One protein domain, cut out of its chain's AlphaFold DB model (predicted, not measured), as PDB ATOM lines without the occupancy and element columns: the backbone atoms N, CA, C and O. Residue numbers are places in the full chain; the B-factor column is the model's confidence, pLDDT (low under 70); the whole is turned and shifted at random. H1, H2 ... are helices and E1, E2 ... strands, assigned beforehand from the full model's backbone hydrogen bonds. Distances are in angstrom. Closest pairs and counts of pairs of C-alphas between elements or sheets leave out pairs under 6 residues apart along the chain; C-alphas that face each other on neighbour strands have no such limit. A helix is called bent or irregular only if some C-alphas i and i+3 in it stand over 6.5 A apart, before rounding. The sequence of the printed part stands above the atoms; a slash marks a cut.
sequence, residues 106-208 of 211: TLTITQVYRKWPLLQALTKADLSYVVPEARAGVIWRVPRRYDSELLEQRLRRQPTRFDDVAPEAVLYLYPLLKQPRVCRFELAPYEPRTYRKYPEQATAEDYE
ATOM      1  N   THR A 106      39.996  28.854  19.402       95.75
ATOM      2  CA  THR A 106      39.906  29.116  20.834       95.75
ATOM      3  C   THR A 106      39.468  27.827  21.523       95.75
ATOM      4  O   THR A 106      38.347  27.364  21.306       95.75
ATOM      5  N   LEU A 107      40.334  27.251  22.357       96.69
ATOM      6  CA  LEU A 107      40.012  26.116  23.223       96.69
ATOM      7  C   LEU A 107      39.691  26.629  24.627       96.69
ATOM      8  O   LEU A 107      40.537  27.244  25.274       96.69
ATOM      9  N   THR A 108      38.505  26.314  25.138       97.62
ATOM     10  CA  THR A 108      38.111  26.671  26.507       97.62
ATOM     11  C   THR A 108      37.893  25.412  27.327       97.62
ATOM     12  O   THR A 108      36.960  24.657  27.078       97.62
ATOM     13  N   ILE A 109      38.722  25.187  28.344       97.81
ATOM     14  CA  ILE A 109      38.507  24.136  29.342       97.81
ATOM     15  C   ILE A 109      37.568  24.679  30.418       97.81
ATOM     16  O   ILE A 109      37.955  25.509  31.242       97.81
ATOM     17  N   THR A 110      36.325  24.208  30.416       97.62
ATOM     18  CA  THR A 110      35.278  24.676  31.337       97.62
ATOM     19  C   THR A 110      35.264  23.901  32.647       97.62
ATOM     20  O   THR A 110      34.886  24.451  33.678       97.62
ATOM     21  N   GLN A 111      35.703  22.638  32.633       96.94
ATOM     22  CA  GLN A 111      35.806  21.825  33.842       96.94
ATOM     23  C   GLN A 111      36.945  20.808  33.750       96.94
ATOM     24  O   GLN A 111      37.043  20.086  32.762       96.94
ATOM     25  N   VAL A 112      37.767  20.678  34.796       96.88
ATOM     26  CA  VAL A 112      38.827  19.651  34.875       96.88
ATOM     27  C   VAL A 112      38.410  18.520  35.813       96.88
ATOM     28  O   VAL A 112      38.073  18.761  36.969       96.88
ATOM     29  N   TYR A 113      38.492  17.278  35.334       95.81
ATOM     30  CA  TYR A 113      38.216  16.076  36.132       95.81
ATOM     31  C   TYR A 113      39.486  15.287  36.454       95.81
ATOM     32  O   TYR A 113      39.639  14.773  37.559       95.81
ATOM     33  N   ARG A 114      40.413  15.190  35.492       95.44
ATOM     34  CA  ARG A 114      41.708  14.513  35.646       95.44
ATOM     35  C   ARG A 114      42.828  15.437  35.196       95.44
ATOM     36  O   ARG A 114      43.157  15.515  34.016       95.44
ATOM     37  N   LYS A 115      43.434  16.108  36.171       93.62
ATOM     38  CA  LYS A 115      44.471  17.118  35.944       93.62
ATOM     39  C   LYS A 115      45.700  16.571  35.213       93.62
ATOM     40  O   LYS A 115      46.132  17.183  34.249       93.62
ATOM     41  N   TRP A 116      46.252  15.437  35.648       94.19
ATOM     42  CA  TRP A 116      47.523  14.933  35.111       94.19
ATOM     43  C   TRP A 116      47.471  14.547  33.624       94.19
ATOM     44  O   TRP A 116      48.300  15.062  32.875       94.19
ATOM     45  N   PRO A 117      46.498  13.738  33.151       94.56
ATOM     46  CA  PRO A 117      46.359  13.453  31.722       94.56
ATOM     47  C   PRO A 117      46.154  14.714  30.876       94.56
ATOM     48  O   PRO A 117      46.757  14.846  29.815       94.56
ATOM     49  N   LEU A 118      45.343  15.662  31.364       96.38
ATOM     50  CA  LEU A 118      45.106  16.925  30.667       96.38
ATOM     51  C   LEU A 118      46.389  17.760  30.564       96.38
ATOM     52  O   LEU A 118      46.719  18.247  29.489       96.38
ATOM     53  N   LEU A 119      47.134  17.895  31.662       96.00
ATOM     54  CA  LEU A 119      48.374  18.666  31.698       96.00
ATOM     55  C   LEU A 119      49.430  18.093  30.745       96.00
ATOM     56  O   LEU A 119      50.076  18.847  30.017       96.00
ATOM     57  N   GLN A 120      49.577  16.766  30.714       94.75
ATOM     58  CA  GLN A 120      50.477  16.083  29.781       94.75
ATOM     59  C   GLN A 120      50.072  16.325  28.325       94.75
ATOM     60  O   GLN A 120      50.930  16.632  27.499       94.75
ATOM     61  N   ALA A 121      48.774  16.233  28.021       95.44
ATOM     62  CA  ALA A 121      48.250  16.484  26.682       95.44
ATOM     63  C   ALA A 121      48.517  17.929  26.232       95.44
ATOM     64  O   ALA A 121      49.072  18.140  25.157       95.44
ATOM     65  N   LEU A 122      48.192  18.917  27.071       96.62
ATOM     66  CA  LEU A 122      48.396  20.338  26.761       96.62
ATOM     67  C   LEU A 122      49.881  20.701  26.631       96.62
ATOM     68  O   LEU A 122      50.238  21.459  25.737       96.62
ATOM     69  N   THR A 123      50.750  20.123  27.467       95.12
ATOM     70  CA  THR A 123      52.207  20.328  27.364       95.12
ATOM     71  C   THR A 123      52.735  19.771  26.039       95.12
ATOM     72  O   THR A 123      53.505  20.428  25.346       95.12
ATOM     73  N   LYS A 124      52.298  18.567  25.650       95.06
ATOM     74  CA  LYS A 124      52.738  17.930  24.400       95.06
ATOM     75  C   LYS A 124      52.175  18.606  23.146       95.06
ATOM     76  O   LYS A 124      52.786  18.500  22.088       95.06
ATOM     77  N   ALA A 125      51.049  19.305  23.263       95.06
ATOM     78  CA  ALA A 125      50.480  20.098  22.178       95.06
ATOM     79  C   ALA A 125      51.273  21.387  21.867       95.06
ATOM     80  O   ALA A 125      50.906  22.079  20.922       95.06
ATOM     81  N   ASP A 126      52.326  21.703  22.640       93.56
ATOM     82  CA  ASP A 126      53.216  22.868  22.461       93.56
ATOM     83  C   ASP A 126      52.449  24.190  22.284       93.56
ATOM     84  O   ASP A 126      52.719  24.993  21.389       93.56
ATOM     85  N   LEU A 127      51.436  24.403  23.132       95.38
ATOM     86  CA  LEU A 127      50.609  25.603  23.078       95.38
ATOM     87  C   LEU A 127      51.441  26.862  23.368       95.38
ATOM     88  O   LEU A 127      52.368  26.865  24.186       95.38
ATOM     89  N   SER A 128      51.041  27.972  22.754       95.62
ATOM     90  CA  SER A 128      51.677  29.277  22.922       95.62
ATOM     91  C   SER A 128      50.690  30.335  23.393       95.62
ATOM     92  O   SER A 128      49.502  30.238  23.112       95.62
ATOM     93  N   TYR A 129      51.207  31.373  24.036       96.25
ATOM     94  CA  TYR A 129      50.485  32.592  24.390       96.25
ATOM     95  C   TYR A 129      51.318  33.813  23.985       96.25
ATOM     96  O   TYR A 129      52.500  33.690  23.662       96.25
ATOM     97  N   VAL A 130      50.725  35.002  23.972       95.75
ATOM     98  CA  VAL A 130      51.407  36.235  23.554       95.75
ATOM     99  C   VAL A 130      51.449  37.225  24.707       95.75
ATOM    100  O   VAL A 130      50.413  37.570  25.273       95.75
ATOM    101  N   VAL A 131      52.647  37.724  25.015       96.25
ATOM    102  CA  VAL A 131      52.867  38.765  26.024       96.25
ATOM    103  C   VAL A 131      53.190  40.086  25.325       96.25
ATOM    104  O   VAL A 131      54.117  40.127  24.508       96.25
ATOM    105  N   PRO A 132      52.449  41.171  25.601       95.44
ATOM    106  CA  PRO A 132      52.839  42.499  25.154       95.44
ATOM    107  C   PRO A 132      54.034  43.040  25.937       95.44
ATOM    108  O   PRO A 132      54.038  43.050  27.163       95.44
ATOM    109  N   GLU A 133      55.020  43.569  25.220       95.69
ATOM    110  CA  GLU A 133      56.203  44.208  25.790       95.69
ATOM    111  C   GLU A 133      56.395  45.593  25.158       95.69
ATOM    112  O   GLU A 133      56.689  45.719  23.968       95.69
ATOM    113  N   ALA A 134      56.222  46.661  25.942       94.75
ATOM    114  CA  ALA A 134      56.444  48.025  25.467       94.75
ATOM    115  C   ALA A 134      57.937  48.375  25.497       94.75
ATOM    116  O   ALA A 134      58.534  48.520  26.565       94.75
ATOM    117  N   ARG A 135      58.551  48.532  24.321       94.44
ATOM    118  CA  ARG A 135      59.972  48.869  24.179       94.44
ATOM    119  C   ARG A 135      60.210  49.751  22.959       94.44
ATOM    120  O   ARG A 135      59.718  49.460  21.873       94.44
ATOM    121  N   ALA A 136      61.013  50.802  23.146       92.81
ATOM    122  CA  ALA A 136      61.388  51.755  22.096       92.81
ATOM    123  C   ALA A 136      60.173  52.379  21.369       92.81
ATOM    124  O   ALA A 136      60.150  52.465  20.147       92.81
ATOM    125  N   GLY A 137      59.146  52.781  22.130       93.75
ATOM    126  CA  GLY A 137      57.944  53.427  21.583       93.75
ATOM    127  C   GLY A 137      56.981  52.487  20.846       93.75
ATOM    128  O   GLY A 137      56.070  52.960  20.183       93.75
ATOM    129  N   VAL A 138      57.160  51.167  20.950       95.19
ATOM    130  CA  VAL A 138      56.315  50.158  20.294       95.19
ATOM    131  C   VAL A 138      55.898  49.091  21.304       95.19
ATOM    132  O   VAL A 138      56.691  48.695  22.157       95.19
ATOM    133  N   ILE A 139      54.662  48.607  21.197       95.06
ATOM    134  CA  ILE A 139      54.156  47.435  21.917       95.06
ATOM    135  C   ILE A 139      54.435  46.199  21.059       95.06
ATOM    136  O   ILE A 139      53.747  45.930  20.071       95.06
ATOM    137  N   TRP A 140      55.467  45.452  21.430       95.25
ATOM    138  CA  TRP A 140      55.834  44.196  20.787       95.25
ATOM    139  C   TRP A 140      54.941  43.070  21.287       95.25
ATOM    140  O   TRP A 140      54.663  42.974  22.476       95.25
ATOM    141  N   ARG A 141      54.499  42.196  20.383       93.75
ATOM    142  CA  ARG A 141      53.699  41.010  20.709       93.75
ATOM    143  C   ARG A 141      54.625  39.803  20.716       93.75
ATOM    144  O   ARG A 141      54.929  39.255  19.662       93.75
ATOM    145  N   VAL A 142      55.130  39.442  21.892       95.25
ATOM    146  CA  VAL A 142      56.165  38.416  22.036       95.25
ATOM    147  C   VAL A 142      55.507  37.059  22.289       95.25
ATOM    148  O   VAL A 142      54.884  36.882  23.342       95.25
ATOM    149  N   PRO A 143      55.614  36.090  21.360       95.31
ATOM    150  CA  PRO A 143      55.098  34.750  21.593       95.31
ATOM    151  C   PRO A 143      55.931  34.045  22.668       95.31
ATOM    152  O   PRO A 143      57.163  34.095  22.683       95.31
ATOM    153  N   ARG A 144      55.241  33.367  23.577       96.69
ATOM    154  CA  ARG A 144      55.782  32.553  24.662       96.69
ATOM    155  C   ARG A 144      55.142  31.172  24.597       96.69
ATOM    156  O   ARG A 144      54.045  31.015  24.067       96.69
ATOM    157  N   ARG A 145      55.824  30.165  25.133       96.25
ATOM    158  CA  ARG A 145      55.297  28.800  25.224       96.25
ATOM    159  C   ARG A 145      54.816  28.514  26.628       96.25
ATOM    160  O   ARG A 145      55.400  28.992  27.598       96.25
ATOM    161  N   TYR A 146      53.753  27.734  26.708       96.75
ATOM    162  CA  TYR A 146      53.276  27.195  27.963       96.75
ATOM    163  C   TYR A 146      54.217  26.093  28.453       96.75
ATOM    164  O   TYR A 146      54.446  25.112  27.751       96.75
ATOM    165  N   ASP A 147      54.725  26.230  29.673       95.62
ATOM    166  CA  ASP A 147      55.323  25.111  30.395       95.62
ATOM    167  C   ASP A 147      54.283  24.433  31.301       95.62
ATOM    168  O   ASP A 147      53.152  24.905  31.479       95.62
ATOM    169  N   SER A 148      54.653  23.285  31.869       95.12
ATOM    170  CA  SER A 148      53.747  22.523  32.727       95.12
ATOM    171  C   SER A 148      53.362  23.269  34.010       95.12
ATOM    172  O   SER A 148      52.253  23.067  34.502       95.12
ATOM    173  N   GLU A 149      54.225  24.131  34.553       96.88
ATOM    174  CA  GLU A 149      53.915  24.881  35.774       96.88
ATOM    175  C   GLU A 149      52.846  25.942  35.494       96.88
ATOM    176  O   GLU A 149      51.823  26.004  36.182       96.88
ATOM    177  N   LEU A 150      53.030  26.728  34.437       96.56
ATOM    178  CA  LEU A 150      52.091  27.752  34.010       96.56
ATOM    179  C   LEU A 150      50.751  27.143  33.591       96.56
ATOM    180  O   LEU A 150      49.704  27.651  33.990       96.56
ATOM    181  N   LEU A 151      50.751  26.033  32.844       97.44
ATOM    182  CA  LEU A 151      49.516  25.312  32.504       97.44
ATOM    183  C   LEU A 151      48.779  24.844  33.752       97.44
ATOM    184  O   LEU A 151      47.564  25.010  33.858       97.44
ATOM    185  N   GLU A 152      49.503  24.279  34.715       97.12
ATOM    186  CA  GLU A 152      48.919  23.887  35.985       97.12
ATOM    187  C   GLU A 152      48.283  25.085  36.701       97.12
ATOM    188  O   GLU A 152      47.145  24.977  37.166       97.12
ATOM    189  N   GLN A 153      48.984  26.217  36.791       96.50
ATOM    190  CA  GLN A 153      48.462  27.427  37.424       96.50
ATOM    191  C   GLN A 153      47.204  27.938  36.709       96.50
ATOM    192  O   GLN A 153      46.216  28.271  37.368       96.50
ATOM    193  N   ARG A 154      47.211  27.945  35.373       95.56
ATOM    194  CA  ARG A 154      46.077  28.345  34.529       95.56
ATOM    195  C   ARG A 154      44.856  27.457  34.771       95.56
ATOM    196  O   ARG A 154      43.781  27.976  35.050       95.56
ATOM    197  N   LEU A 155      45.032  26.135  34.768       96.31
ATOM    198  CA  LEU A 155      43.947  25.155  34.942       96.31
ATOM    199  C   LEU A 155      43.290  25.174  36.335       96.31
ATOM    200  O   LEU A 155      42.197  24.623  36.506       96.31
ATOM    201  N   ARG A 156      43.925  25.804  37.335       95.62
ATOM    202  CA  ARG A 156      43.309  26.057  38.651       95.62
ATOM    203  C   ARG A 156      42.203  27.118  38.587       95.62
ATOM    204  O   ARG A 156      41.389  27.179  39.503       95.62
ATOM    205  N   ARG A 157      42.163  27.946  37.535       92.81
ATOM    206  CA  ARG A 157      41.158  28.999  37.321       92.81
ATOM    207  C   ARG A 157      40.298  28.639  36.111       92.81
ATOM    208  O   ARG A 157      40.733  28.792  34.973       92.81
ATOM    209  N   GLN A 158      39.093  28.134  36.369       92.62
ATOM    210  CA  GLN A 158      38.137  27.734  35.333       92.62
ATOM    211  C   GLN A 158      37.041  28.802  35.157       92.62
ATOM    212  O   GLN A 158      36.596  29.357  36.165       92.62
ATOM    213  N   PRO A 159      36.589  29.079  33.919       96.56
ATOM    214  CA  PRO A 159      37.060  28.482  32.668       96.56
ATOM    215  C   PRO A 159      38.476  28.949  32.288       96.56
ATOM    216  O   PRO A 159      38.846  30.102  32.505       96.56
ATOM    217  N   THR A 160      39.272  28.043  31.718       97.12
ATOM    218  CA  THR A 160      40.626  28.339  31.229       97.12
ATOM    219  C   THR A 160      40.616  28.381  29.709       97.12
ATOM    220  O   THR A 160      40.321  27.377  29.065       97.12
ATOM    221  N   ARG A 161      40.947  29.539  29.140       96.38
ATOM    222  CA  ARG A 161      40.958  29.783  27.694       96.38
ATOM    223  C   ARG A 161      42.375  29.693  27.121       96.38
ATOM    224  O   ARG A 161      43.315  30.140  27.778       96.38
ATOM    225  N   PHE A 162      42.493  29.131  25.927       97.06
ATOM    226  CA  PHE A 162      43.698  29.095  25.108       97.06
ATOM    227  C   PHE A 162      43.323  29.583  23.708       97.06
ATOM    228  O   PHE A 162      42.566  28.917  22.999       97.06
ATOM    229  N   ASP A 163      43.795  30.763  23.338       95.38
ATOM    230  CA  ASP A 163      43.624  31.361  22.023       95.38
ATOM    231  C   ASP A 163      44.743  30.926  21.076       95.38
ATOM    232  O   ASP A 163      45.806  30.468  21.483       95.38
ATOM    233  N   ASP A 164      44.526  31.131  19.778       94.31
ATOM    234  CA  ASP A 164      45.519  30.806  18.746       94.31
ATOM    235  C   ASP A 164      45.913  29.336  18.679       94.31
ATOM    236  O   ASP A 164      47.004  29.020  18.209       94.31
ATOM    237  N   VAL A 165      45.069  28.411  19.124       95.12
ATOM    238  CA  VAL A 165      45.437  26.998  19.091       95.12
ATOM    239  C   VAL A 165      45.542  26.556  17.636       95.12
ATOM    240  O   VAL A 165      44.592  26.690  16.862       95.12
ATOM    241  N   ALA A 166      46.720  26.054  17.265       92.31
ATOM    242  CA  ALA A 166      46.981  25.591  15.913       92.31
ATOM    243  C   ALA A 166      46.055  24.414  15.550       92.31
ATOM    244  O   ALA A 166      45.745  23.586  16.418       92.31
ATOM    245  N   PRO A 167      45.630  24.307  14.283       90.62
ATOM    246  CA  PRO A 167      44.758  23.229  13.846       90.62
ATOM    247  C   PRO A 167      45.279  21.826  14.191       90.62
ATOM    248  O   PRO A 167      44.526  20.972  14.662       90.62
ATOM    249  N   GLU A 168      46.581  21.595  14.039       89.94
ATOM    250  CA  GLU A 168      47.244  20.324  14.342       89.94
ATOM    251  C   GLU A 168      47.193  20.002  15.838       89.94
ATOM    252  O   GLU A 168      46.977  18.850  16.220       89.94
ATOM    253  N   ALA A 169      47.335  21.020  16.692       93.50
ATOM    254  CA  ALA A 169      47.230  20.866  18.138       93.50
ATOM    255  C   ALA A 169      45.809  20.451  18.546       93.50
ATOM    256  O   ALA A 169      45.656  19.579  19.398       93.50
ATOM    257  N   VAL A 170      44.766  20.996  17.908       94.19
ATOM    258  CA  VAL A 170      43.380  20.556  18.146       94.19
ATOM    259  C   VAL A 170      43.174  19.107  17.721       94.19
ATOM    260  O   VAL A 170      42.625  18.327  18.496       94.19
ATOM    261  N   LEU A 171      43.637  18.721  16.529       92.50
ATOM    262  CA  LEU A 171      43.512  17.337  16.055       92.50
ATOM    263  C   LEU A 171      44.263  16.353  16.960       92.50
ATOM    264  O   LEU A 171      43.786  15.247  17.204       92.50
ATOM    265  N   TYR A 172      45.401  16.768  17.513       93.31
ATOM    266  CA  TYR A 172      46.129  15.994  18.510       93.31
ATOM    267  C   TYR A 172      45.380  15.899  19.853       93.31
ATOM    268  O   TYR A 172      45.278  14.816  20.437       93.31
ATOM    269  N   LEU A 173      44.848  17.017  20.354       95.62
ATOM    270  CA  LEU A 173      44.198  17.095  21.662       95.62
ATOM    271  C   LEU A 173      42.821  16.426  21.678       95.62
ATOM    272  O   LEU A 173      42.471  15.792  22.672       95.62
ATOM    273  N   TYR A 174      42.039  16.541  20.604       95.44
ATOM    274  CA  TYR A 174      40.625  16.162  20.592       95.44
ATOM    275  C   TYR A 174      40.362  14.724  21.084       95.44
ATOM    276  O   TYR A 174      39.576  14.572  22.022       95.44
ATOM    277  N   PRO A 175      41.045  13.668  20.588       93.69
ATOM    278  CA  PRO A 175      40.822  12.308  21.083       93.69
ATOM    279  C   PRO A 175      41.076  12.158  22.590       93.69
ATOM    280  O   PRO A 175      40.396  11.379  23.256       93.69
ATOM    281  N   LEU A 176      42.037  12.910  23.141       93.06
ATOM    282  CA  LEU A 176      42.378  12.901  24.566       93.06
ATOM    283  C   LEU A 176      41.339  13.661  25.394       93.06
ATOM    284  O   LEU A 176      40.901  13.164  26.431       93.06
ATOM    285  N   LEU A 177      40.907  14.834  24.926       93.81
ATOM    286  CA  LEU A 177      39.892  15.648  25.602       93.81
ATOM    287  C   LEU A 177      38.523  14.952  25.634       93.81
ATOM    288  O   LEU A 177      37.759  15.138  26.580       93.81
ATOM    289  N   LYS A 178      38.226  14.110  24.635       94.12
ATOM    290  CA  LYS A 178      37.009  13.283  24.577       94.12
ATOM    291  C   LYS A 178      37.045  12.050  25.473       94.12
ATOM    292  O   LYS A 178      35.999  11.425  25.659       94.12
ATOM    293  N   GLN A 179      38.197  11.681  26.038       92.38
ATOM    294  CA  GLN A 179      38.245  10.549  26.958       92.38
ATOM    295  C   GLN A 179      37.322  10.811  28.157       92.38
ATOM    296  O   GLN A 179      37.351  11.902  28.742       92.38
ATOM    297  N   PRO A 180      36.513   9.816  28.570       84.94
ATOM    298  CA  PRO A 180      35.601   9.985  29.685       84.94
ATOM    299  C   PRO A 180      36.326  10.515  30.921       84.94
ATOM    300  O   PRO A 180      37.330   9.954  31.365       84.94
ATOM    301  N   ARG A 181      35.768  11.574  31.516       85.50
ATOM    302  CA  ARG A 181      36.257  12.165  32.770       85.50
ATOM    303  C   ARG A 181      37.679  12.742  32.680       85.50
ATOM    304  O   ARG A 181      38.378  12.728  33.689       85.50
ATOM    305  N   VAL A 182      38.124  13.261  31.531       93.06
ATOM    306  CA  VAL A 182      39.336  14.109  31.472       93.06
ATOM    307  C   VAL A 182      38.985  15.565  31.773       93.06
ATOM    308  O   VAL A 182      39.411  16.105  32.798       93.06
ATOM    309  N   CYS A 183      38.135  16.167  30.945       96.56
ATOM    310  CA  CYS A 183      37.625  17.525  31.123       96.56
ATOM    311  C   CYS A 183      36.284  17.724  30.397       96.56
ATOM    312  O   CYS A 183      35.874  16.885  29.598       96.56
ATOM    313  N   ARG A 184      35.617  18.850  30.661       96.25
ATOM    314  CA  ARG A 184      34.682  19.480  29.719       96.25
ATOM    315  C   ARG A 184      35.403  20.614  29.014       96.25
ATOM    316  O   ARG A 184      36.187  21.329  29.644       96.25
ATOM    317  N   PHE A 185      35.136  20.755  27.726       96.81
ATOM    318  CA  PHE A 185      35.742  21.785  26.907       96.81
ATOM    319  C   PHE A 185      34.778  22.266  25.828       96.81
ATOM    320  O   PHE A 185      33.826  21.573  25.478       96.81
ATOM    321  N   GLU A 186      35.070  23.450  25.318       95.88
ATOM    322  CA  GLU A 186      34.423  24.071  24.172       95.88
ATOM    323  C   GLU A 186      35.500  24.451  23.158       95.88
ATOM    324  O   GLU A 186      36.646  24.740  23.529       95.88
ATOM    325  N   LEU A 187      35.125  24.454  21.884       95.19
ATOM    326  CA  LEU A 187      35.978  24.871  20.782       95.19
ATOM    327  C   LEU A 187      35.214  25.874  19.919       95.19
ATOM    328  O   LEU A 187      34.047  25.651  19.597       95.19
ATOM    329  N   ALA A 188      35.877  26.963  19.546       94.38
ATOM    330  CA  ALA A 188      35.347  27.960  18.623       94.38
ATOM    331  C   ALA A 188      36.434  28.397  17.630       94.38
ATOM    332  O   ALA A 188      37.621  28.322  17.977       94.38
ATOM    333  N   PRO A 189      36.071  28.885  16.429       93.00
ATOM    334  CA  PRO A 189      37.021  29.547  15.543       93.00
ATOM    335  C   PRO A 189      37.749  30.678  16.277       93.00
ATOM    336  O   PRO A 189      37.165  31.395  17.093       93.00
ATOM    337  N   TYR A 190      39.051  30.818  16.039       93.19
ATOM    338  CA  TYR A 190      39.804  31.939  16.582       93.19
ATOM    339  C   TYR A 190      39.501  33.210  15.785       93.19
ATOM    340  O   TYR A 190      39.686  33.244  14.572       93.19
ATOM    341  N   GLU A 191      39.097  34.271  16.481       89.94
ATOM    342  CA  GLU A 191      38.884  35.593  15.894       89.94
ATOM    343  C   GLU A 191      40.108  36.490  16.146       89.94
ATOM    344  O   GLU A 191      40.361  36.881  17.297       89.94
ATOM    345  N   PRO A 192      40.882  36.839  15.099       87.25
ATOM    346  CA  PRO A 192      42.000  37.759  15.219       87.25
ATOM    347  C   PRO A 192      41.540  39.108  15.757       87.25
ATOM    348  O   PRO A 192      40.666  39.764  15.191       87.25
ATOM    349  N   ARG A 193      42.168  39.552  16.844       86.06
ATOM    350  CA  ARG A 193      41.950  40.896  17.380       86.06
ATOM    351  C   ARG A 193      43.007  41.848  16.843       86.06
ATOM    352  O   ARG A 193      44.192  41.518  16.807       86.06
ATOM    353  N   THR A 194      42.565  43.039  16.451       86.75
ATOM    354  CA  THR A 194      43.469  44.125  16.067       86.75
ATOM    355  C   THR A 194      43.858  44.896  17.317       86.75
ATOM    356  O   THR A 194      42.986  45.386  18.029       86.75
ATOM    357  N   TYR A 195      45.159  45.017  17.561       87.62
ATOM    358  CA  TYR A 195      45.694  45.751  18.703       87.62
ATOM    359  C   TYR A 195      46.489  46.965  18.250       87.62
ATOM    360  O   TYR A 195      47.089  46.986  17.170       87.62
ATOM    361  N   ARG A 196      46.535  47.974  19.114       92.38
ATOM    362  CA  ARG A 196      47.350  49.164  18.903       92.38
ATOM    363  C   ARG A 196      48.824  48.800  19.053       92.38
ATOM    364  O   ARG A 196      49.231  48.062  19.954       92.38
ATOM    365  N   LYS A 197      49.625  49.314  18.120       92.06
ATOM    366  CA  LYS A 197      51.076  49.100  18.072       92.06
ATOM    367  C   LYS A 197      51.839  50.129  18.904       92.06
ATOM    368  O   LYS A 197      52.932  49.828  19.374       92.06
ATOM    369  N   TYR A 198      51.281  51.323  19.068       94.69
ATOM    370  CA  TYR A 198      51.971  52.443  19.689       94.69
ATOM    371  C   TYR A 198      51.332  52.811  21.038       94.69
ATOM    372  O   TYR A 198      50.102  52.915  21.095       94.69
ATOM    373  N   PRO A 199      52.130  52.984  22.112       93.25
ATOM    374  CA  PRO A 199      51.633  53.268  23.459       93.25
ATOM    375  C   PRO A 199      50.685  54.465  23.560       93.25
ATOM    376  O   PRO A 199      49.726  54.422  24.319       93.25
ATOM    377  N   GLU A 200      50.904  55.518  22.776       93.81
ATOM    378  CA  GLU A 200      50.100  56.742  22.818       93.81
ATOM    379  C   GLU A 200      48.668  56.564  22.293       93.81
ATOM    380  O   GLU A 200      47.810  57.406  22.540       93.81
ATOM    381  N   GLN A 201      48.403  55.466  21.582       93.25
ATOM    382  CA  GLN A 201      47.073  55.101  21.083       93.25
ATOM    383  C   GLN A 201      46.485  53.897  21.825       93.25
ATOM    384  O   GLN A 201      45.357  53.502  21.528       93.25
ATOM    385  N   ALA A 202      47.262  53.276  22.712       93.12
ATOM    386  CA  ALA A 202      46.929  52.016  23.346       93.12
ATOM    387  C   ALA A 202      46.002  52.198  24.552       93.12
ATOM    388  O   ALA A 202      46.080  53.165  25.309       93.12
ATOM    389  N   THR A 203      45.128  51.220  24.731       94.06
ATOM    390  CA  THR A 203      44.253  51.048  25.889       94.06
ATOM    391  C   THR A 203      44.833  50.000  26.835       94.06
ATOM    392  O   THR A 203      45.778  49.301  26.483       94.06
ATOM    393  N   ALA A 204      44.259  49.848  28.032       92.94
ATOM    394  CA  ALA A 204      44.687  48.803  28.968       92.94
ATOM    395  C   ALA A 204      44.618  47.392  28.350       92.94
ATOM    396  O   ALA A 204      45.526  46.594  28.556       92.94
ATOM    397  N   GLU A 205      43.604  47.114  27.522       92.00
ATOM    398  CA  GLU A 205      43.445  45.821  26.843       92.00
ATOM    399  C   GLU A 205      44.609  45.500  25.895       92.00
ATOM    400  O   GLU A 205      44.967  44.337  25.716       92.00
ATOM    401  N   ASP A 206      45.260  46.520  25.328       92.69
ATOM    402  CA  ASP A 206      46.439  46.340  24.484       92.69
ATOM    403  C   ASP A 206      47.668  45.878  25.284       92.69
ATOM    404  O   ASP A 206      48.643  45.438  24.678       92.69
ATOM    405  N   TYR A 207      47.648  45.939  26.613       93.44
ATOM    406  CA  TYR A 207      48.724  45.459  27.484       93.44
ATOM    407  C   TYR A 207      48.402  44.121  28.156       93.44
ATOM    408  O   TYR A 207      49.236  43.591  28.888       93.44
ATOM    409  N   GLU A 208      47.241  43.532  27.875       93.50
ATOM    410  CA  GLU A 208      46.878  42.233  28.429       93.50
ATOM    411  C   GLU A 208      47.539  41.081  27.650       93.50
ATOM    412  O   GLU A 208      47.567  41.092  26.410       93.50
TER     413      GLU A 208
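AT A GLANCE: This is residues 106 to 208 of the 211 residues of an uncharacterized protein of Hymenobacter sp. CRA2 (UniProt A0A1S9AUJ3). A compact head, built of a small three-stranded sheet with helices H1, H2 and H3 gathered about it, extends into a long arm, the two-stranded hairpin E2 and E3. After E5 the printed part leaves the head, runs out along the hairpin and folds back, so that the short helix H4 ends beside E2. The printed part has 103 residues, with four named helices and five named strands in the order E1 H1 E2 E3 H2 E4 H3 E5 H4, a mixed class of helices and strands. The antiparallel sheet has the order E4, E1, E5. The whole is only just compact, close to loose, with a radius of gyration of the C-alphas of 15.4 A and an elongated outline of 49 by 26 by 21 A.

HOW THE PARTS SIT: E1, residues 106 to 112, is the inner strand of a twisted sheet, between E4, residues 160 to 165, and E5, residues 183 to 189. N 107 and O 162 are 2.9 A apart and N 108 and O 186 are 2.9 A apart, both within hydrogen-bond range. H3, residues 167 to 177, is on this sheet at a height over the sheet of 10.5 A, over E1 and E5, and runs along the strands, at 20 degrees to E5 on the local plane. E4, H3 and E5 form a split strand-helix-strand unit, two strands running the same way with E1 between them, and its crossover is right-handed. H1, residues 115 to 124, touches H3 at a shallow tilt of 20 degrees, opposite ways; the closest C-alphas, of Ala 121 and Leu 173, are 6.5 A apart. H1 touches H2, residues 148 to 155, at a steep tilt of 58 degrees, the closest C-alphas being those of Thr 123 and Ser 148, 6.0 A. H1, with residues 115 to 118, and H2, with residues 151 to 155, each only graze the sheet. E2, residues 128 to 135, and E3, residues 138 to 145, form an antiparallel hairpin, with N 131 and O 142 2.9 A apart. The closest C-alphas of E2 and E4, of Tyr 129 and Asp 163, are 7.4 A apart. H4, residues 204 to 207, is not on the sheet; its closest C-alpha to E2, Tyr 207, is 5.6 A from that of Pro 132. Every O i to N i+4 pair is within hydrogen-bond range in H1 and H2, against 5 of 7 in H3, while H4 is too short for such a pair.

IN THESE COORDINATES: E1 begins with C-alpha 106 at (39.906, 29.116, 20.834). E2 is 21.3 A long and E3 21.9 A, E5 19.7 A and E1 17.0 A. H3, 14.8 A long, is irregular, but only just: C-alphas 172 and 175 are 7.0 A apart. H4 ends with C-alpha 207 at (48.724, 45.459, 27.484).

THE WHOLE: The two C-alphas farthest apart, of Ala 136 and Pro 180, are 49.7 A apart. The printed part has no cut. The link from E5 to H4 is long, with 14 residues, and the other links are tight. The mean pLDDT of the printed part is 94.3, and no printed residue is under 70.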